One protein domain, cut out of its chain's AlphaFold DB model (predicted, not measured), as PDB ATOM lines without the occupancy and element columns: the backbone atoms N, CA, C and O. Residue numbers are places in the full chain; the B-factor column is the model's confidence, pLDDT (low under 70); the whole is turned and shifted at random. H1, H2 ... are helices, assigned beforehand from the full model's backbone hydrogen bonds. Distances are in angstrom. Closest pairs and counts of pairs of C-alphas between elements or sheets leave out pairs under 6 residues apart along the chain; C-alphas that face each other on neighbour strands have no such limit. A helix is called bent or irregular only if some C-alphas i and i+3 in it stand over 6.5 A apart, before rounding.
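What this domain is: This is residues 2 to 138 of the 313 residues of the protein "PTS EIIC type-2 domain-containing protein" of Cetobacterium sp. 8H (UniProt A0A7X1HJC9). Four helices, H3 to H6, form an up-and-down bundle, each running against the one before it, and a helical hairpin of H1b and H2 makes an arm at one end. H1a, the other arm of the bent helix H1, packs on H3, while the long H6 packs on H4 and H5. The printed part has 137 residues with six named helices, H1 to H6 in order, and no named strand; its class is all helix. It is only just compact, close to loose, with a radius of gyration of the C-alphas of 16.9 A, and elongated, spanning 60 by 33 by 28 A.

How they stand to each other: H6, residues 104 to 138, touches H4, residues 60 to 75, with its residues 111 to 127 alone; the closest C-alphas, of Pro 65 and Thr 120, are 5.3 A apart, and the two run the same way at a shallow tilt of 19 degrees. With residues 115 to 123 alone H6 touches H5, residues 79 to 97, its hairpin partner; the closest C-alphas, of Ile 94 and Ser 119, are 6.4 A apart. H3, residues 45 to 58, is apart from H6 but touches H5, the C-alphas of Ala 50 and Gly 87 being closest at 3.9 A. H3 and H4 form a hairpin, closest at the C-alphas of Pro 47 and Gly 70, 3.9 A apart. H1, residues 2 to 29, was assigned as one helix by its hydrogen bonds but is bent, with C-alphas 11 and 14 7.3 A apart. Its arm H1a, residues 2 to 11, touches H3 at a steep tilt of 44 degrees, closest at the C-alphas of Ser 8 and Tyr 52, 5.3 A apart. Its arm H1b, residues 14 to 29, forms a hairpin with H2, residues 32 to 43; their closest C-alphas, of Gly 19 and Ser 38, are 4.1 A apart. Every O i to N i+4 pair is within hydrogen-bond range in H1a, H1b, H2, H3 and H5, against 10 of 12 in H4 and 24 of 31 in H6.

Where its parts are: H6 is 47.9 A long and ends at C-alpha 138 (-1.646, -25.078, 19.160). It has a kink of 44 degrees near residue 111, and H4 one of 26 degrees near residue 67. Both are irregular: C-alphas 130 and 133, and C-alphas 61 and 64, are 7.1 A apart. H5 measures 26.8 A, H4 23.8 A, H1b 22.0 A, H3 20.0 A, H2 16.3 A and H1a 14.5 A. H1a begins at C-alpha 2 (-21.379, -8.362, 29.989).

The domain as a whole: The C-alphas farthest apart, of Tyr 28 and Ser 103, are 60.1 A apart. Residues 103 to 109, of which 104 to 109 belong to H6, stand free. The printed part has no cut and no long link. Its mean pLDDT is 92.2, and no printed residue is under 70.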
ATOM      1  N   ARG A   2     -21.482  -7.493  28.787       75.06
ATOM      2  CA  ARG A   2     -21.379  -8.362  29.989       75.06
ATOM      3  C   ARG A   2     -22.706  -8.935  30.524       75.06
ATOM      4  O   ARG A   2     -22.761 -10.107  30.863       75.06
ATOM      5  N   LYS A   3     -23.785  -8.138  30.574       81.25
ATOM      6  CA  LYS A   3     -25.120  -8.616  31.004       81.25
ATOM      7  C   LYS A   3     -25.728  -9.658  30.049       81.25
ATOM      8  O   LYS A   3     -26.394 -10.572  30.516       81.25
ATOM      9  N   ARG A   4     -25.483  -9.526  28.738       84.00
ATOM     10  CA  ARG A   4     -25.965 -10.471  27.714       84.00
ATOM     11  C   ARG A   4     -25.246 -11.810  27.846       84.00
ATOM     12  O   ARG A   4     -25.905 -12.825  27.993       84.00
ATOM     13  N   LEU A   5     -23.911 -11.775  27.926       83.00
ATOM     14  CA  LEU A   5     -23.089 -12.970  28.152       83.00
ATOM     15  C   LEU A   5     -23.503 -13.715  29.419       83.00
ATOM     16  O   LEU A   5     -23.708 -14.918  29.376       83.00
ATOM     17  N   PHE A   6     -23.698 -12.989  30.524       82.56
ATOM     18  CA  PHE A   6     -24.179 -13.580  31.769       82.56
ATOM     19  C   PHE A   6     -25.497 -14.339  31.573       82.56
ATOM     20  O   PHE A   6     -25.599 -15.502  31.948       82.56
ATOM     21  N   LYS A   7     -26.491 -13.701  30.946       86.44
ATOM     22  CA  LYS A   7     -27.802 -14.315  30.711       86.44
ATOM     23  C   LYS A   7     -27.690 -15.576  29.847       86.44
ATOM     24  O   LYS A   7     -28.319 -16.575  30.175       86.44
ATOM     25  N   SER A   8     -26.862 -15.549  28.802       88.94
ATOM     26  CA  SER A   8     -26.628 -16.709  27.935       88.94
ATOM     27  C   SER A   8     -25.896 -17.851  28.650       88.94
ATOM     28  O   SER A   8     -26.278 -19.002  28.481       88.94
ATOM     29  N   ILE A   9     -24.893 -17.553  29.487       86.50
ATOM     30  CA  ILE A   9     -24.175 -18.570  30.279       86.50
ATOM     31  C   ILE A   9     -25.124 -19.224  31.291       86.50
ATOM     32  O   ILE A   9     -25.138 -20.441  31.429       86.50
ATOM     33  N   VAL A  10     -25.966 -18.438  31.966       86.19
ATOM     34  CA  VAL A  10     -26.935 -18.977  32.933       86.19
ATOM     35  C   VAL A  10     -27.937 -19.922  32.263       86.19
ATOM     36  O   VAL A  10     -28.283 -20.950  32.837       86.19
ATOM     37  N   GLN A  11     -28.364 -19.618  31.035       90.12
ATOM     38  CA  GLN A  11     -29.306 -20.454  30.283       90.12
ATOM     39  C   GLN A  11     -28.766 -21.849  29.949       90.12
ATOM     40  O   GLN A  11     -29.565 -22.764  29.760       90.12
ATOM     41  N   ILE A  12     -27.444 -22.036  29.910       91.50
ATOM     42  CA  ILE A  12     -26.826 -23.332  29.600       91.50
ATOM     43  C   ILE A  12     -26.382 -24.119  30.842       91.50
ATOM     44  O   ILE A  12     -25.972 -25.266  30.707       91.50
ATOM     45  N   ILE A  13     -26.505 -23.562  32.055       88.56
ATOM     46  CA  ILE A  13     -26.167 -24.261  33.312       88.56
ATOM     47  C   ILE A  13     -26.829 -25.648  33.420       88.56
ATOM     48  O   ILE A  13     -26.130 -26.596  33.785       88.56
ATOM     49  N   PRO A  14     -28.121 -25.831  33.075       91.69
ATOM     50  CA  PRO A  14     -28.753 -27.150  33.139       91.69
ATOM     51  C   PRO A  14     -28.048 -28.220  32.296       91.69
ATOM     52  O   PRO A  14     -28.027 -29.379  32.691       91.69
ATOM     53  N   VAL A  15     -27.422 -27.842  31.177       93.56
ATOM     54  CA  VAL A  15     -26.693 -28.763  30.288       93.56
ATOM     55  C   VAL A  15     -25.482 -29.366  31.003       93.56
ATOM     56  O   VAL A  15     -25.235 -30.568  30.903       93.56
ATOM     57  N   PHE A  16     -24.759 -28.555  31.779       90.00
ATOM     58  CA  PHE A  16     -23.645 -29.033  32.600       90.00
ATOM     59  C   PHE A  16     -24.110 -29.946  33.731       90.00
ATOM     60  O   PHE A  16     -23.458 -30.945  34.018       90.00
ATOM     61  N   ILE A  17     -25.243 -29.621  34.361       90.25
ATOM     62  CA  ILE A  17     -25.812 -30.435  35.440       90.25
ATOM     63  C   ILE A  17     -26.233 -31.805  34.897       90.25
ATOM     64  O   ILE A  17     -25.847 -32.825  35.462       90.25
ATOM     65  N   ILE A  18     -26.974 -31.830  33.786       93.88
ATOM     66  CA  ILE A  18     -27.404 -33.068  33.123       93.88
ATOM     67  C   ILE A  18     -26.179 -33.887  32.715       93.88
ATOM     68  O   ILE A  18     -26.056 -35.039  33.119       93.88
ATOM     69  N   GLY A  19     -25.241 -33.283  31.980       93.00
ATOM     70  CA  GLY A  19     -24.031 -33.965  31.520       93.00
ATOM     71  C   GLY A  19     -23.210 -34.529  32.677       93.00
ATOM     72  O   GLY A  19     -22.869 -35.709  32.675       93.00
ATOM     73  N   GLY A  20     -22.949 -33.720  33.703       90.94
ATOM     74  CA  GLY A  20     -22.130 -34.117  34.844       90.94
ATOM     75  C   GLY A  20     -22.761 -35.219  35.694       90.94
ATOM     76  O   GLY A  20     -22.087 -36.194  36.018       90.94
ATOM     77  N   ILE A  21     -24.058 -35.119  36.011       92.00
ATOM     78  CA  ILE A  21     -24.758 -36.160  36.780       92.00
ATOM     79  C   ILE A  21     -24.824 -37.464  35.982       92.00
ATOM     80  O   ILE A  21     -24.528 -38.524  36.532       92.00
ATOM     81  N   LEU A  22     -25.169 -37.404  34.692       95.31
ATOM     82  CA  LEU A  22     -25.238 -38.598  33.845       95.31
ATOM     83  C   LEU A  22     -23.867 -39.253  33.648       95.31
ATOM     84  O   LEU A  22     -23.796 -40.478  33.681       95.31
ATOM     85  N   SER A  23     -22.790 -38.464  33.519       92.12
ATOM     86  CA  SER A  23     -21.411 -38.979  33.459       92.12
ATOM     87  C   SER A  23     -21.134 -39.852  34.676       92.12
ATOM     88  O   SER A  23     -20.751 -41.013  34.575       92.12
ATOM     89  N   VAL A  24     -21.442 -39.327  35.855       89.25
ATOM     90  CA  VAL A  24     -21.138 -39.999  37.111       89.25
ATOM     91  C   VAL A  24     -22.013 -41.226  37.323       89.25
ATOM     92  O   VAL A  24     -21.510 -42.281  37.698       89.25
ATOM     93  N   LEU A  25     -23.313 -41.123  37.039       92.69
ATOM     94  CA  LEU A  25     -24.205 -42.279  37.084       92.69
ATOM     95  C   LEU A  25     -23.749 -43.374  36.119       92.69
ATOM     96  O   LEU A  25     -23.808 -44.547  36.482       92.69
ATOM     97  N   SER A  26     -23.248 -43.011  34.933       94.38
ATOM     98  CA  SER A  26     -22.704 -43.982  33.983       94.38
ATOM     99  C   SER A  26     -21.519 -44.755  34.563       94.38
ATOM    100  O   SER A  26     -21.461 -45.963  34.377       94.38
ATOM    101  N   LEU A  27     -20.652 -44.104  35.349       89.50
ATOM    102  CA  LEU A  27     -19.511 -44.750  36.007       89.50
ATOM    103  C   LEU A  27     -19.933 -45.701  37.135       89.50
ATOM    104  O   LEU A  27     -19.329 -46.754  37.303       89.50
ATOM    105  N   TYR A  28     -20.967 -45.355  37.908       89.12
ATOM    106  CA  TYR A  28     -21.458 -46.217  38.994       89.12
ATOM    107  C   TYR A  28     -22.305 -47.396  38.509       89.12
ATOM    108  O   TYR A  28     -22.413 -48.399  39.210       89.12
ATOM    109  N   THR A  29     -22.944 -47.258  37.347       93.50
ATOM    110  CA  THR A  29     -23.855 -48.269  36.784       93.50
ATOM    111  C   THR A  29     -23.261 -49.039  35.611       93.50
ATOM    112  O   THR A  29     -23.911 -49.954  35.117       93.50
ATOM    113  N   ASP A  30     -22.064 -48.656  35.157       90.81
ATOM    114  CA  ASP A  30     -21.421 -49.149  33.935       90.81
ATOM    115  C   ASP A  30     -22.339 -49.060  32.693       90.81
ATOM    116  O   ASP A  30     -22.443 -49.964  31.866       90.81
ATOM    117  N   SER A  31     -23.090 -47.955  32.585       96.38
ATOM    118  CA  SER A  31     -24.114 -47.771  31.550       96.38
ATOM    119  C   SER A  31     -23.609 -46.944  30.364       96.38
ATOM    120  O   SER A  31     -23.556 -45.713  30.426       96.38
ATOM    121  N   ASP A  32     -23.348 -47.607  29.233       95.19
ATOM    122  CA  ASP A  32     -22.969 -46.950  27.967       95.19
ATOM    123  C   ASP A  32     -24.034 -45.953  27.470       95.19
ATOM    124  O   ASP A  32     -23.718 -44.892  26.933       95.19
ATOM    125  N   PHE A  33     -25.317 -46.246  27.710       96.88
ATOM    126  CA  PHE A  33     -26.407 -45.337  27.360       96.88
ATOM    127  C   PHE A  33     -26.324 -44.010  28.132       96.88
ATOM    128  O   PHE A  33     -26.417 -42.939  27.528       96.88
ATOM    129  N   LEU A  34     -26.109 -44.062  29.455       97.25
ATOM    130  CA  LEU A  34     -25.963 -42.853  30.276       97.25
ATOM    131  C   LEU A  34     -24.694 -42.077  29.912       97.25
ATOM    132  O   LEU A  34     -24.729 -40.846  29.862       97.25
ATOM    133  N   LYS A  35     -23.607 -42.790  29.595       94.44
ATOM    134  CA  LYS A  35     -22.357 -42.191  29.117       94.44
ATOM    135  C   LYS A  35     -22.584 -41.396  27.828       94.44
ATOM    136  O   LYS A  35     -22.264 -40.211  27.780       94.44
ATOM    137  N   LYS A  36     -23.242 -41.985  26.824       96.19
ATOM    138  CA  LYS A  36     -23.573 -41.294  25.564       96.19
ATOM    139  C   LYS A  36     -24.481 -40.084  25.770       96.19
ATOM    140  O   LYS A  36     -24.249 -39.037  25.173       96.19
ATOM    141  N   LEU A  37     -25.499 -40.187  26.629       97.12
ATOM    142  CA  LEU A  37     -26.347 -39.032  26.951       97.12
ATOM    143  C   LEU A  37     -25.553 -37.896  27.608       97.12
ATOM    144  O   LEU A  37     -25.790 -36.726  27.304       97.12
ATOM    145  N   SER A  38     -24.602 -38.231  28.482       94.62
ATOM    146  CA  SER A  38     -23.684 -37.255  29.066       94.62
ATOM    147  C   SER A  38     -22.839 -36.559  27.993       94.62
ATOM    148  O   SER A  38     -22.812 -35.327  27.932       94.62
ATOM    149  N   GLU A  39     -22.227 -37.334  27.096       92.75
ATOM    150  CA  GLU A  39     -21.418 -36.826  25.983       92.75
ATOM    151  C   GLU A  39     -22.229 -35.891  25.074       92.75
ATOM    152  O   GLU A  39     -21.788 -34.778  24.779       92.75
ATOM    153  N   TYR A  40     -23.453 -36.280  24.696       95.12
ATOM    154  CA  TYR A  40     -24.352 -35.426  23.913       95.12
ATOM    155  C   TYR A  40     -24.706 -34.127  24.636       95.12
ATOM    156  O   TYR A  40     -24.760 -33.074  23.999       95.12
ATOM    157  N   SER A  41     -24.896 -34.168  25.958       94.62
ATOM    158  CA  SER A  41     -25.137 -32.962  26.754       94.62
ATOM    159  C   SER A  41     -23.960 -31.988  26.636       94.62
ATOM    160  O   SER A  41     -24.145 -30.833  26.254       94.62
ATOM    161  N   PHE A  42     -22.727 -32.449  26.866       91.19
ATOM    162  CA  PHE A  42     -21.544 -31.586  26.764       91.19
ATOM    163  C   PHE A  42     -21.267 -31.100  25.334       91.19
ATOM    164  O   PHE A  42     -20.833 -29.960  25.148       91.19
ATOM    165  N   LEU A  43     -21.575 -31.906  24.313       92.75
ATOM    166  CA  LEU A  43     -21.493 -31.493  22.906       92.75
ATOM    167  C   LEU A  43     -22.442 -30.333  22.569       92.75
ATOM    168  O   LEU A  43     -22.143 -29.546  21.671       92.75
ATOM    169  N   MET A  44     -23.553 -30.182  23.299       95.12
ATOM    170  CA  MET A  44     -24.512 -29.088  23.104       95.12
ATOM    171  C   MET A  44     -24.101 -27.765  23.760       95.12
ATOM    172  O   MET A  44     -24.713 -26.735  23.469       95.12
ATOM    173  N   VAL A  45     -23.044 -27.741  24.579       93.38
ATOM    174  CA  VAL A  45     -22.593 -26.519  25.268       93.38
ATOM    175  C   VAL A  45     -22.201 -25.402  24.282       93.38
ATOM    176  O   VAL A  45     -22.819 -24.335  24.351       93.38
ATOM    177  N   PRO A  46     -21.251 -25.585  23.335       94.44
ATOM    178  CA  PRO A  46     -20.921 -24.531  22.370       94.44
ATOM    179  C   PRO A  46     -22.096 -24.114  21.457       94.44
ATOM    180  O   PRO A  46     -22.297 -22.903  21.313       94.44
ATOM    181  N   PRO A  47     -22.905 -25.042  20.888       96.88
ATOM    182  CA  PRO A  47     -24.114 -24.706  20.128       96.88
ATOM    183  C   PRO A  47     -25.083 -23.795  20.882       96.88
ATOM    184  O   PRO A  47     -25.458 -22.728  20.390       96.88
ATOM    185  N   LEU A  48     -25.485 -24.194  22.091       97.00
ATOM    186  CA  LEU A  48     -26.478 -23.451  22.863       97.00
ATOM    187  C   LEU A  48     -25.931 -22.091  23.286       97.00
ATOM    188  O   LEU A  48     -26.638 -21.089  23.188       97.00
ATOM    189  N   LEU A  49     -24.659 -22.027  23.685       94.88
ATOM    190  CA  LEU A  49     -24.025 -20.774  24.076       94.88
ATOM    191  C   LEU A  49     -23.962 -19.782  22.910       94.88
ATOM    192  O   LEU A  49     -24.387 -18.634  23.064       94.88
ATOM    193  N   ALA A  50     -23.502 -20.223  21.737       97.31
ATOM    194  CA  ALA A  50     -23.454 -19.395  20.534       97.31
ATOM    195  C   ALA A  50     -24.850 -18.926  20.111       97.31
ATOM    196  O   ALA A  50     -25.048 -17.735  19.859       97.31
ATOM    197  N   GLY A  51     -25.829 -19.836  20.097       98.00
ATOM    198  CA  GLY A  51     -27.225 -19.534  19.786       98.00
ATOM    199  C   GLY A  51     -27.817 -18.482  20.721       98.00
ATOM    200  O   GLY A  51     -28.361 -17.476  20.258       98.00
ATOM    201  N   TYR A  52     -27.686 -18.663  22.037       97.38
ATOM    202  CA  TYR A  52     -28.209 -17.707  23.014       97.38
ATOM    203  C   TYR A  52     -27.499 -16.353  22.946       97.38
ATOM    204  O   TYR A  52     -28.171 -15.325  23.017       97.38
ATOM    205  N   ILE A  53     -26.178 -16.316  22.765       97.00
ATOM    206  CA  ILE A  53     -25.440 -15.049  22.639       97.00
ATOM    207  C   ILE A  53     -25.851 -14.311  21.365       97.00
ATOM    208  O   ILE A  53     -26.166 -13.119  21.426       97.00
ATOM    209  N   ALA A  54     -25.913 -15.005  20.225       97.94
ATOM    210  CA  ALA A  54     -26.362 -14.416  18.967       97.94
ATOM    211  C   ALA A  54     -27.796 -13.883  19.095       97.94
ATOM    212  O   ALA A  54     -28.071 -12.748  18.694       97.94
ATOM    213  N   LYS A  55     -28.688 -14.643  19.746       97.31
ATOM    214  CA  LYS A  55     -30.068 -14.228  20.032       97.31
ATOM    215  C   LYS A  55     -30.138 -12.973  20.900       97.31
ATOM    216  O   LYS A  55     -30.916 -12.072  20.597       97.31
ATOM    217  N   GLU A  56     -29.313 -12.862  21.937       96.38
ATOM    218  CA  GLU A  56     -29.252 -11.663  22.790       96.38
ATOM    219  C   GLU A  56     -28.685 -10.428  22.061       96.38
ATOM    220  O   GLU A  56     -28.885  -9.295  22.510       96.38
ATOM    221  N   ILE A  57     -27.963 -10.610  20.949       96.50
ATOM    222  CA  ILE A  57     -27.373  -9.512  20.167       96.50
ATOM    223  C   ILE A  57     -28.272  -9.078  19.004       96.50
ATOM    224  O   ILE A  57     -28.429  -7.873  18.797       96.50
ATOM    225  N   CYS A  58     -28.846 -10.021  18.254       95.75
ATOM    226  CA  CYS A  58     -29.575  -9.749  17.007       95.75
ATOM    227  C   CYS A  58     -31.001 -10.328  16.965       95.75
ATOM    228  O   CYS A  58     -31.658 -10.278  15.923       95.75
ATOM    229  N   GLY A  59     -31.523 -10.840  18.079       95.25
ATOM    230  CA  GLY A  59     -32.853 -11.447  18.149       95.25
ATOM    231  C   GLY A  59     -32.909 -12.855  17.548       95.25
ATOM    232  O   GLY A  59     -31.889 -13.458  17.220       95.25
ATOM    233  N   SER A  60     -34.121 -13.396  17.398       95.00
ATOM    234  CA  SER A  60     -34.357 -14.809  17.043       95.00
ATOM    235  C   SER A  60     -33.706 -15.268  15.734       95.00
ATOM    236  O   SER A  60     -33.393 -16.446  15.604       95.00
ATOM    237  N   VAL A  61     -33.442 -14.343  14.808       95.94
ATOM    238  CA  VAL A  61     -32.793 -14.603  13.511       95.94
ATOM    239  C   VAL A  61     -31.417 -15.257  13.677       95.94
ATOM    240  O   VAL A  61     -31.054 -16.123  12.892       95.94
ATOM    241  N   GLY A  62     -30.658 -14.877  14.712       97.06
ATOM    242  CA  GLY A  62     -29.322 -15.427  14.959       97.06
ATOM    243  C   GLY A  62     -29.293 -16.705  15.790       97.06
ATOM    244  O   GLY A  62     -28.226 -17.287  15.941       97.06
ATOM    245  N   PHE A  63     -30.429 -17.158  16.329       97.62
ATOM    246  CA  PHE A  63     -30.451 -18.306  17.237       97.62
ATOM    247  C   PHE A  63     -30.049 -19.607  16.529       97.62
ATOM    248  O   PHE A  63     -29.118 -20.276  16.968       97.62
ATOM    249  N   ILE A  64     -30.706 -19.933  15.411       97.88
ATOM    250  CA  ILE A  64     -30.428 -21.163  14.650       97.88
ATOM    251  C   ILE A  64     -29.038 -21.134  13.991       97.88
ATOM    252  O   ILE A  64     -28.286 -22.084  14.210       97.88
ATOM    253  N   PRO A  65     -28.626 -20.058  13.279       98.12
ATOM    254  CA  PRO A  65     -27.248 -19.934  12.792       98.12
ATOM    255  C   PRO A  65     -26.214 -20.079  13.913       98.12
ATOM    256  O   PRO A  65     -25.185 -20.728  13.737       98.12
ATOM    257  N   GLY A  66     -26.506 -19.525  15.094       98.12
ATOM    258  CA  GLY A  66     -25.631 -19.617  16.257       98.12
ATOM    259  C   GLY A  66     -25.471 -21.048  16.753       98.12
ATOM    260  O   GLY A  66     -24.351 -21.450  17.032       98.12
ATOM    261  N   ILE A  67     -26.544 -21.842  16.790       98.19
ATOM    262  CA  ILE A  67     -26.465 -23.268  17.147       98.19
ATOM    263  C   ILE A  67     -25.575 -24.028  16.159       98.19
ATOM    264  O   ILE A  67     -24.668 -24.743  16.585       98.19
ATOM    265  N   ILE A  68     -25.793 -23.847  14.855       97.88
ATOM    266  CA  ILE A  68     -25.040 -24.552  13.805       97.88
ATOM    267  C   ILE A  68     -23.550 -24.207  13.884       97.88
ATOM    268  O   ILE A  68     -22.694 -25.091  13.927       97.88
ATOM    269  N   LEU A  69     -23.223 -22.916  13.947       97.38
ATOM    270  CA  LEU A  69     -21.833 -22.470  14.005       97.38
ATOM    271  C   LEU A  69     -21.177 -22.749  15.357       97.38
ATOM    272  O   LEU A  69     -19.976 -23.003  15.419       97.38
ATOM    273  N   GLY A  70     -21.950 -22.736  16.441       96.44
ATOM    274  CA  GLY A  70     -21.488 -23.171  17.752       96.44
ATOM    275  C   GLY A  70     -21.108 -24.650  17.735       96.44
ATOM    276  O   GLY A  70     -20.039 -24.997  18.231       96.44
ATOM    277  N   TYR A  71     -21.902 -25.506  17.083       95.88
ATOM    278  CA  TYR A  71     -21.547 -26.913  16.870       95.88
ATOM    279  C   TYR A  71     -20.240 -27.054  16.092       95.88
ATOM    280  O   TYR A  71     -19.322 -27.720  16.572       95.88
ATOM    281  N   LEU A  72     -20.106 -26.345  14.964       93.81
ATOM    282  CA  LEU A  72     -18.860 -26.315  14.193       93.81
ATOM    283  C   LEU A  72     -17.666 -25.894  15.062       93.81
ATOM    284  O   LEU A  72     -16.625 -26.541  15.019       93.81
ATOM    285  N   SER A  73     -17.824 -24.864  15.900       92.25
ATOM    286  CA  SER A  73     -16.768 -24.400  16.809       92.25
ATOM    287  C   SER A  73     -16.332 -25.468  17.821       92.25
ATOM    288  O   SER A  73     -15.153 -25.563  18.159       92.25
ATOM    289  N   GLY A  74     -17.272 -26.304  18.273       88.75
ATOM    290  CA  GLY A  74     -16.983 -27.458  19.117       88.75
ATOM    291  C   GLY A  74     -16.167 -28.516  18.376       88.75
ATOM    292  O   GLY A  74     -15.173 -28.992  18.922       88.75
ATOM    293  N   VAL A  75     -16.546 -28.827  17.131       87.00
ATOM    294  CA  VAL A  75     -15.878 -29.822  16.271       87.00
ATOM    295  C   VAL A  75     -14.432 -29.429  15.956       87.00
ATOM    296  O   VAL A  75     -13.547 -30.272  16.026       87.00
ATOM    297  N   ILE A  76     -14.165 -28.152  15.672       86.50
ATOM    298  CA  ILE A  76     -12.804 -27.663  15.376       86.50
ATOM    299  C   ILE A  76     -11.951 -27.413  16.637       86.50
ATOM    300  O   ILE A  76     -10.872 -26.832  16.549       86.50
ATOM    301  N   GLY A  77     -12.432 -27.813  17.819       82.75
ATOM    302  CA  GLY A  77     -11.657 -27.773  19.061       82.75
ATOM    303  C   GLY A  77     -11.680 -26.445  19.823       82.75
ATOM    304  O   GLY A  77     -11.021 -26.345  20.851       82.75
ATOM    305  N   LEU A  78     -12.465 -25.440  19.404       85.06
ATOM    306  CA  LEU A  78     -12.573 -24.158  20.127       85.06
ATOM    307  C   LEU A  78     -13.378 -24.263  21.437       85.06
ATOM    308  O   LEU A  78     -13.308 -23.376  22.295       85.06
ATOM    309  N   GLY A  79     -14.175 -25.324  21.589       85.81
ATOM    310  CA  GLY A  79     -14.966 -25.582  22.790       85.81
ATOM    311  C   GLY A  79     -15.901 -24.425  23.152       85.81
ATOM    312  O   GLY A  79     -16.503 -23.784  22.288       85.81
ATOM    313  N   MET A  80     -16.039 -24.151  24.449       85.56
ATOM    314  CA  MET A  80     -16.944 -23.112  24.944       85.56
ATOM    315  C   MET A  80     -16.544 -21.696  24.489       85.56
ATOM    316  O   MET A  80     -17.422 -20.885  24.188       85.56
ATOM    317  N   PHE A  81     -15.243 -21.395  24.373       85.06
ATOM    318  CA  PHE A  81     -14.772 -20.102  23.845       85.06
ATOM    319  C   PHE A  81     -15.181 -19.903  22.402       85.06
ATOM    320  O   PHE A  81     -15.596 -18.800  22.048       85.06
ATOM    321  N   GLY A  82     -15.117 -20.972  21.606       88.69
ATOM    322  CA  GLY A  82     -15.699 -21.010  20.272       88.69
ATOM    323  C   GLY A  82     -17.144 -20.546  20.307       88.69
ATOM    324  O   GLY A  82     -17.475 -19.558  19.661       88.69
ATOM    325  N   GLY A  83     -17.969 -21.157  21.160       92.56
ATOM    326  CA  GLY A  83     -19.370 -20.771  21.325       92.56
ATOM    327  C   GLY A  83     -19.568 -19.280  21.644       92.56
ATOM    328  O   GLY A  83     -20.382 -18.607  21.009       92.56
ATOM    329  N   ILE A  84     -18.788 -18.727  22.580       92.25
ATOM    330  CA  ILE A  84     -18.853 -17.297  22.934       92.25
ATOM    331  C   ILE A  84     -18.455 -16.413  21.753       92.25
ATOM    332  O   ILE A  84     -19.188 -15.489  21.393       92.25
ATOM    333  N   LEU A  85     -17.293 -16.687  21.164       92.56
ATOM    334  CA  LEU A  85     -16.720 -15.903  20.078       92.56
ATOM    335  C   LEU A  85     -17.644 -15.913  18.857       92.56
ATOM    336  O   LEU A  85     -17.993 -14.852  18.340       92.56
ATOM    337  N   VAL A  86     -18.104 -17.098  18.457       95.62
ATOM    338  CA  VAL A  86     -19.034 -17.314  17.344       95.62
ATOM    339  C   VAL A  86     -20.331 -16.558  17.577       95.62
ATOM    340  O   VAL A  86     -20.757 -15.812  16.700       95.62
ATOM    341  N   GLY A  87     -20.942 -16.697  18.758       96.94
ATOM    342  CA  GLY A  87     -22.193 -16.010  19.077       96.94
ATOM    343  C   GLY A  87     -22.069 -14.487  18.983       96.94
ATOM    344  O   GLY A  87     -22.973 -13.820  18.474       96.94
ATOM    345  N   ILE A  88     -20.935 -13.928  19.425       96.44
ATOM    346  CA  ILE A  88     -20.647 -12.491  19.318       96.44
ATOM    347  C   ILE A  88     -20.475 -12.079  17.852       96.44
ATOM    348  O   ILE A  88     -21.171 -11.164  17.403       96.44
ATOM    349  N   ILE A  89     -19.574 -12.739  17.116       96.81
ATOM    350  CA  ILE A  89     -19.262 -12.416  15.714       96.81
ATOM    351  C   ILE A  89     -20.531 -12.496  14.868       96.81
ATOM    352  O   ILE A  89     -20.887 -11.529  14.194       96.81
ATOM    353  N   LEU A  90     -21.256 -13.609  14.967       98.12
ATOM    354  CA  LEU A  90     -22.495 -13.842  14.241       98.12
ATOM    355  C   LEU A  90     -23.559 -12.793  14.576       98.12
ATOM    356  O   LEU A  90     -24.179 -12.233  13.673       98.12
ATOM    357  N   GLY A  91     -23.767 -12.503  15.862       97.38
ATOM    358  CA  GLY A  91     -24.771 -11.536  16.293       97.38
ATOM    359  C   GLY A  91     -24.520 -10.140  15.721       97.38
ATOM    360  O   GLY A  91     -25.446  -9.483  15.237       97.38
ATOM    361  N   TYR A  92     -23.270  -9.676  15.735       97.56
ATOM    362  CA  TYR A  92     -22.922  -8.389  15.131       97.56
ATOM    363  C   TYR A  92     -22.983  -8.418  13.607       97.56
ATOM    364  O   TYR A  92     -23.464  -7.451  13.015       97.56
ATOM    365  N   PHE A  93     -22.568  -9.519  12.981       97.75
ATOM    366  CA  PHE A  93     -22.638  -9.679  11.534       97.75
ATOM    367  C   PHE A  93     -24.084  -9.622  11.025       97.75
ATOM    368  O   PHE A  93     -24.389  -8.864  10.109       97.75
ATOM    369  N   ILE A  94     -25.016 -10.316  11.682       97.62
ATOM    370  CA  ILE A  94     -26.442 -10.239  11.340       97.62
ATOM    371  C   ILE A  94     -26.974  -8.812  11.519       97.62
ATOM    372  O   ILE A  94     -27.693  -8.316  10.658       97.62
ATOM    373  N   ASN A  95     -26.617  -8.115  12.604       96.50
ATOM    374  CA  ASN A  95     -27.035  -6.721  12.794       96.50
ATOM    375  C   ASN A  95     -26.476  -5.772  11.723       96.50
ATOM    376  O   ASN A  95     -27.125  -4.774  11.420       96.50
ATOM    377  N   LEU A  96     -25.302  -6.064  11.157       96.44
ATOM    378  CA  LEU A  96     -24.765  -5.326  10.015       96.44
ATOM    379  C   LEU A  96     -25.620  -5.564   8.766       96.44
ATOM    380  O   LEU A  96     -26.035  -4.601   8.129       96.44
ATOM    381  N   LEU A  97     -25.942  -6.822   8.464       94.38
ATOM    382  CA  LEU A  97     -26.764  -7.184   7.306       94.38
ATOM    383  C   LEU A  97     -28.194  -6.624   7.390       94.38
ATOM    384  O   LEU A  97     -28.769  -6.247   6.377       94.38
ATOM    385  N   LYS A  98     -28.758  -6.497   8.597       93.56
ATOM    386  CA  LYS A  98     -30.075  -5.871   8.816       93.56
ATOM    387  C   LYS A  98     -30.150  -4.390   8.433       93.56
ATOM    388  O   LYS A  98     -31.250  -3.854   8.377       93.56
ATOM    389  N   LYS A  99     -29.013  -3.722   8.220       92.38
ATOM    390  CA  LYS A  99     -28.980  -2.326   7.758       92.38
ATOM    391  C   LYS A  99     -29.233  -2.188   6.256       92.38
ATOM    392  O   LYS A  99     -29.373  -1.067   5.786       92.38
ATOM    393  N   ILE A 100     -29.243  -3.294   5.514       91.19
ATOM    394  CA  ILE A 100     -29.559  -3.290   4.087       91.19
ATOM    395  C   ILE A 100     -31.047  -2.967   3.937       91.19
ATOM    396  O   ILE A 100     -31.891  -3.666   4.500       91.19
ATOM    397  N   GLU A 101     -31.358  -1.904   3.198       86.38
ATOM    398  CA  GLU A 101     -32.735  -1.514   2.904       86.38
ATOM    399  C   GLU A 101     -33.377  -2.515   1.936       86.38
ATOM    400  O   GLU A 101     -32.783  -2.922   0.937       86.38
ATOM    401  N   ILE A 102     -34.596  -2.937   2.255       87.75
ATOM    402  CA  ILE A 102     -35.365  -3.943   1.516       87.75
ATOM    403  C   ILE A 102     -36.831  -3.532   1.501       87.75
ATOM    404  O   ILE A 102     -37.323  -2.950   2.470       87.75
ATOM    405  N   SER A 103     -37.535  -3.866   0.417       86.81
ATOM    406  CA  SER A 103     -38.975  -3.631   0.333       86.81
ATOM    407  C   SER A 103     -39.732  -4.447   1.386       86.81
ATOM    408  O   SER A 103     -39.259  -5.482   1.872       86.81
ATOM    409  N   ILE A 104     -40.933  -3.985   1.740       83.56
ATOM    410  CA  ILE A 104     -41.786  -4.639   2.739       83.56
ATOM    411  C   ILE A 104     -42.105  -6.080   2.314       83.56
ATOM    412  O   ILE A 104     -42.059  -6.974   3.163       83.56
ATOM    413  N   GLU A 105     -42.335  -6.333   1.019       87.12
ATOM    414  CA  GLU A 105     -42.647  -7.680   0.522       87.12
ATOM    415  C   GLU A 105     -41.475  -8.659   0.693       87.12
ATOM    416  O   GLU A 105     -41.683  -9.846   0.937       87.12
ATOM    417  N   MET A 106     -40.234  -8.165   0.629       88.19
ATOM    418  CA  MET A 106     -39.027  -8.994   0.740       88.19
ATOM    419  C   MET A 106     -38.557  -9.201   2.182       88.19
ATOM    420  O   MET A 106     -37.665 -10.017   2.431       88.19
ATOM    421  N   SER A 107     -39.161  -8.503   3.148       87.06
ATOM    422  CA  SER A 107     -38.748  -8.560   4.552       87.06
ATOM    423  C   SER A 107     -38.792  -9.984   5.115       87.06
ATOM    424  O   SER A 107     -37.805 -10.451   5.688       87.06
ATOM    425  N   SER A 108     -39.872 -10.734   4.885       89.50
ATOM    426  CA  SER A 108     -40.000 -12.111   5.377       89.50
ATOM    427  C   SER A 108     -38.917 -13.034   4.814       89.50
ATOM    428  O   SER A 108     -38.296 -13.780   5.572       89.50
ATOM    429  N   ILE A 109     -38.631 -12.941   3.512       91.69
ATOM    430  CA  ILE A 109     -37.585 -13.737   2.852       91.69
ATOM    431  C   ILE A 109     -36.208 -13.373   3.416       91.69
ATOM    432  O   ILE A 109     -35.409 -14.263   3.720       91.69
ATOM    433  N   MET A 110     -35.941 -12.082   3.630       91.38
ATOM    434  CA  MET A 110     -34.681 -11.631   4.213       91.38
ATOM    435  C   MET A 110     -34.457 -12.232   5.605       91.38
ATOM    436  O   MET A 110     -33.396 -12.794   5.871       91.38
ATOM    437  N   TYR A 111     -35.443 -12.143   6.498       92.19
ATOM    438  CA  TYR A 111     -35.275 -12.555   7.896       92.19
ATOM    439  C   TYR A 111     -35.345 -14.068   8.124       92.19
ATOM    440  O   TYR A 111     -34.717 -14.555   9.065       92.19
ATOM    441  N   ILE A 112     -36.084 -14.804   7.290       92.25
ATOM    442  CA  ILE A 112     -36.267 -16.257   7.438       92.25
ATOM    443  C   ILE A 112     -35.220 -17.040   6.641       92.25
ATOM    444  O   ILE A 112     -34.767 -18.084   7.103       92.25
ATOM    445  N   VAL A 113     -34.815 -16.545   5.467       93.00
ATOM    446  CA  VAL A 113     -33.952 -17.288   4.538       93.00
ATOM    447  C   VAL A 113     -32.586 -16.630   4.404       93.00
ATOM    448  O   VAL A 113     -31.575 -17.237   4.753       93.00
ATOM    449  N   VAL A 114     -32.535 -15.382   3.931       94.94
ATOM    450  CA  VAL A 114     -31.268 -14.763   3.509       94.94
ATOM    451  C   VAL A 114     -30.330 -14.550   4.689       94.94
ATOM    452  O   VAL A 114     -29.189 -15.003   4.646       94.94
ATOM    453  N   LEU A 115     -30.795 -13.900   5.760       95.69
ATOM    454  CA  LEU A 115     -29.959 -13.613   6.924       95.69
ATOM    455  C   LEU A 115     -29.446 -14.897   7.584       95.69
ATOM    456  O   LEU A 115     -28.231 -14.977   7.782       95.69
ATOM    457  N   PRO A 116     -30.279 -15.914   7.894       96.31
ATOM    458  CA  PRO A 116     -29.769 -17.153   8.470       96.31
ATOM    459  C   PRO A 116     -28.758 -17.870   7.571       96.31
ATOM    460  O   PRO A 116     -27.695 -18.251   8.058       96.31
ATOM    461  N   VAL A 117     -29.033 -18.007   6.270       97.44
ATOM    462  CA  VAL A 117     -28.143 -18.727   5.342       97.44
ATOM    463  C   VAL A 117     -26.834 -17.970   5.133       97.44
ATOM    464  O   VAL A 117     -25.762 -18.528   5.364       97.44
ATOM    465  N   LEU A 118     -26.903 -16.691   4.757       97.00
ATOM    466  CA  LEU A 118     -25.721 -15.885   4.453       97.00
ATOM    467  C   LEU A 118     -24.812 -15.748   5.675       97.00
ATOM    468  O   LEU A 118     -23.598 -15.903   5.565       97.00
ATOM    469  N   SER A 119     -25.390 -15.492   6.851       97.06
ATOM    470  CA  SER A 119     -24.606 -15.375   8.082       97.06
ATOM    471  C   SER A 119     -23.957 -16.691   8.501       97.06
ATOM    472  O   SER A 119     -22.795 -16.676   8.907       97.06
ATOM    473  N   THR A 120     -24.649 -17.821   8.326       97.56
ATOM    474  CA  THR A 120     -24.079 -19.151   8.577       97.56
ATOM    475  C   THR A 120     -22.907 -19.425   7.640       97.56
ATOM    476  O   THR A 120     -21.836 -19.802   8.103       97.56
ATOM    477  N   VAL A 121     -23.067 -19.186   6.336       97.50
ATOM    478  CA  VAL A 121     -22.005 -19.439   5.351       97.50
ATOM    479  C   VAL A 121     -20.794 -18.548   5.610       97.50
ATOM    480  O   VAL A 121     -19.688 -19.055   5.759       97.50
ATOM    481  N   VAL A 122     -20.981 -17.230   5.717       96.75
ATOM    482  CA  VAL A 122     -19.854 -16.290   5.837       96.75
ATOM    483  C   VAL A 122     -19.081 -16.504   7.137       96.75
ATOM    484  O   VAL A 122     -17.854 -16.606   7.117       96.75
ATOM    485  N   VAL A 123     -19.778 -16.611   8.272       96.62
ATOM    486  CA  VAL A 123     -19.100 -16.811   9.560       96.62
ATOM    487  C   VAL A 123     -18.528 -18.231   9.652       96.62
ATOM    488  O   VAL A 123     -17.433 -18.401  10.179       96.62
ATOM    489  N   GLY A 124     -19.202 -19.240   9.089       95.25
ATOM    490  CA  GLY A 124     -18.698 -20.614   9.009       95.25
ATOM    491  C   GLY A 124     -17.409 -20.742   8.197       95.25
ATOM    492  O   GLY A 124     -16.463 -21.371   8.665       95.25
ATOM    493  N   LEU A 125     -17.328 -20.081   7.037       93.56
ATOM    494  CA  LEU A 125     -16.093 -19.994   6.249       93.56
ATOM    495  C   LEU A 125     -14.976 -19.320   7.056       93.56
ATOM    496  O   LEU A 125     -13.849 -19.806   7.063       93.56
ATOM    497  N   GLY A 126     -15.298 -18.252   7.791       91.56
ATOM    498  CA  GLY A 126     -14.355 -17.614   8.709       91.56
ATOM    499  C   GLY A 126     -13.822 -18.582   9.770       91.56
ATOM    500  O   GLY A 126     -12.618 -18.649   9.984       91.56
ATOM    501  N   LEU A 127     -14.688 -19.376  10.404       89.81
ATOM    502  CA  LEU A 127     -14.271 -20.373  11.400       89.81
ATOM    503  C   LEU A 127     -13.355 -21.442  10.803       89.81
ATOM    504  O   LEU A 127     -12.319 -21.752  11.389       89.81
ATOM    505  N   TYR A 128     -13.719 -21.967   9.635       84.75
ATOM    506  CA  TYR A 128     -12.964 -23.022   8.969       84.75
ATOM    507  C   TYR A 128     -11.575 -22.542   8.533       84.75
ATOM    508  O   TYR A 128     -10.572 -23.136   8.912       84.75
ATOM    509  N   TYR A 129     -11.493 -21.430   7.798       87.62
ATOM    510  CA  TYR A 129     -10.225 -20.986   7.211       87.62
ATOM    511  C   TYR A 129      -9.332 -20.191   8.164       87.62
ATOM    512  O   TYR A 129      -8.119 -20.193   7.993       87.62
ATOM    513  N   ILE A 130      -9.903 -19.494   9.151       88.00
ATOM    514  CA  ILE A 130      -9.118 -18.617  10.036       88.00
ATOM    515  C   ILE A 130      -8.766 -19.321  11.346       88.00
ATOM    516  O   ILE A 130      -7.674 -19.113  11.865       88.00
ATOM    517  N   PHE A 131      -9.666 -20.133  11.910       84.50
ATOM    518  CA  PHE A 131      -9.496 -20.642  13.277       84.50
ATOM    519  C   PHE A 131      -9.083 -22.110  13.356       84.50
ATOM    520  O   PHE A 131      -8.384 -22.471  14.302       84.50
ATOM    521  N   GLN A 132      -9.476 -22.955  12.400       84.25
ATOM    522  CA  GLN A 132      -9.234 -24.397  12.497       84.25
ATOM    523  C   GLN A 132      -7.742 -24.758  12.478       84.25
ATOM    524  O   GLN A 132      -7.288 -25.478  13.366       84.25
ATOM    525  N   GLU A 133      -6.974 -24.272  11.498       85.88
ATOM    526  CA  GLU A 133      -5.549 -24.611  11.385       85.88
ATOM    527  C   GLU A 133      -4.705 -24.067  12.546       85.88
ATOM    528  O   GLU A 133      -3.965 -24.859  13.140       85.88
ATOM    529  N   PRO A 134      -4.828 -22.784  12.957       84.06
ATOM    530  CA  PRO A 134      -4.082 -22.288  14.111       84.06
ATOM    531  C   PRO A 134      -4.445 -23.022  15.396       84.06
ATOM    532  O   PRO A 134      -3.565 -23.301  16.208       84.06
ATOM    533  N   MET A 135      -5.727 -23.363  15.580       83.25
ATOM    534  CA  MET A 135      -6.146 -24.126  16.748       83.25
ATOM    535  C   MET A 135      -5.505 -25.510  16.727       83.25
ATOM    536  O   MET A 135      -4.830 -25.868  17.684       83.25
ATOM    537  N   LYS A 136      -5.608 -26.244  15.615       83.69
ATOM    538  CA  LYS A 136      -4.961 -27.551  15.467       83.69
ATOM    539  C   LYS A 136      -3.462 -27.486  15.778       83.69
ATOM    540  O   LYS A 136      -2.981 -28.288  16.567       83.69
ATOM    541  N   PHE A 137      -2.750 -26.495  15.241       86.38
ATOM    542  CA  PHE A 137      -1.325 -26.300  15.516       86.38
ATOM    543  C   PHE A 137      -1.025 -26.125  17.013       86.38
ATOM    544  O   PHE A 137      -0.104 -26.748  17.537       86.38
ATOM    545  N   VAL A 138      -1.812 -25.301  17.715       84.06
ATOM    546  CA  VAL A 138      -1.646 -25.078  19.160       84.06
ATOM    547  C   VAL A 138      -1.940 -26.348  19.957       84.06
ATOM    548  O   VAL A 138      -1.176 -26.678  20.864       84.06
TER     549      VAL A 138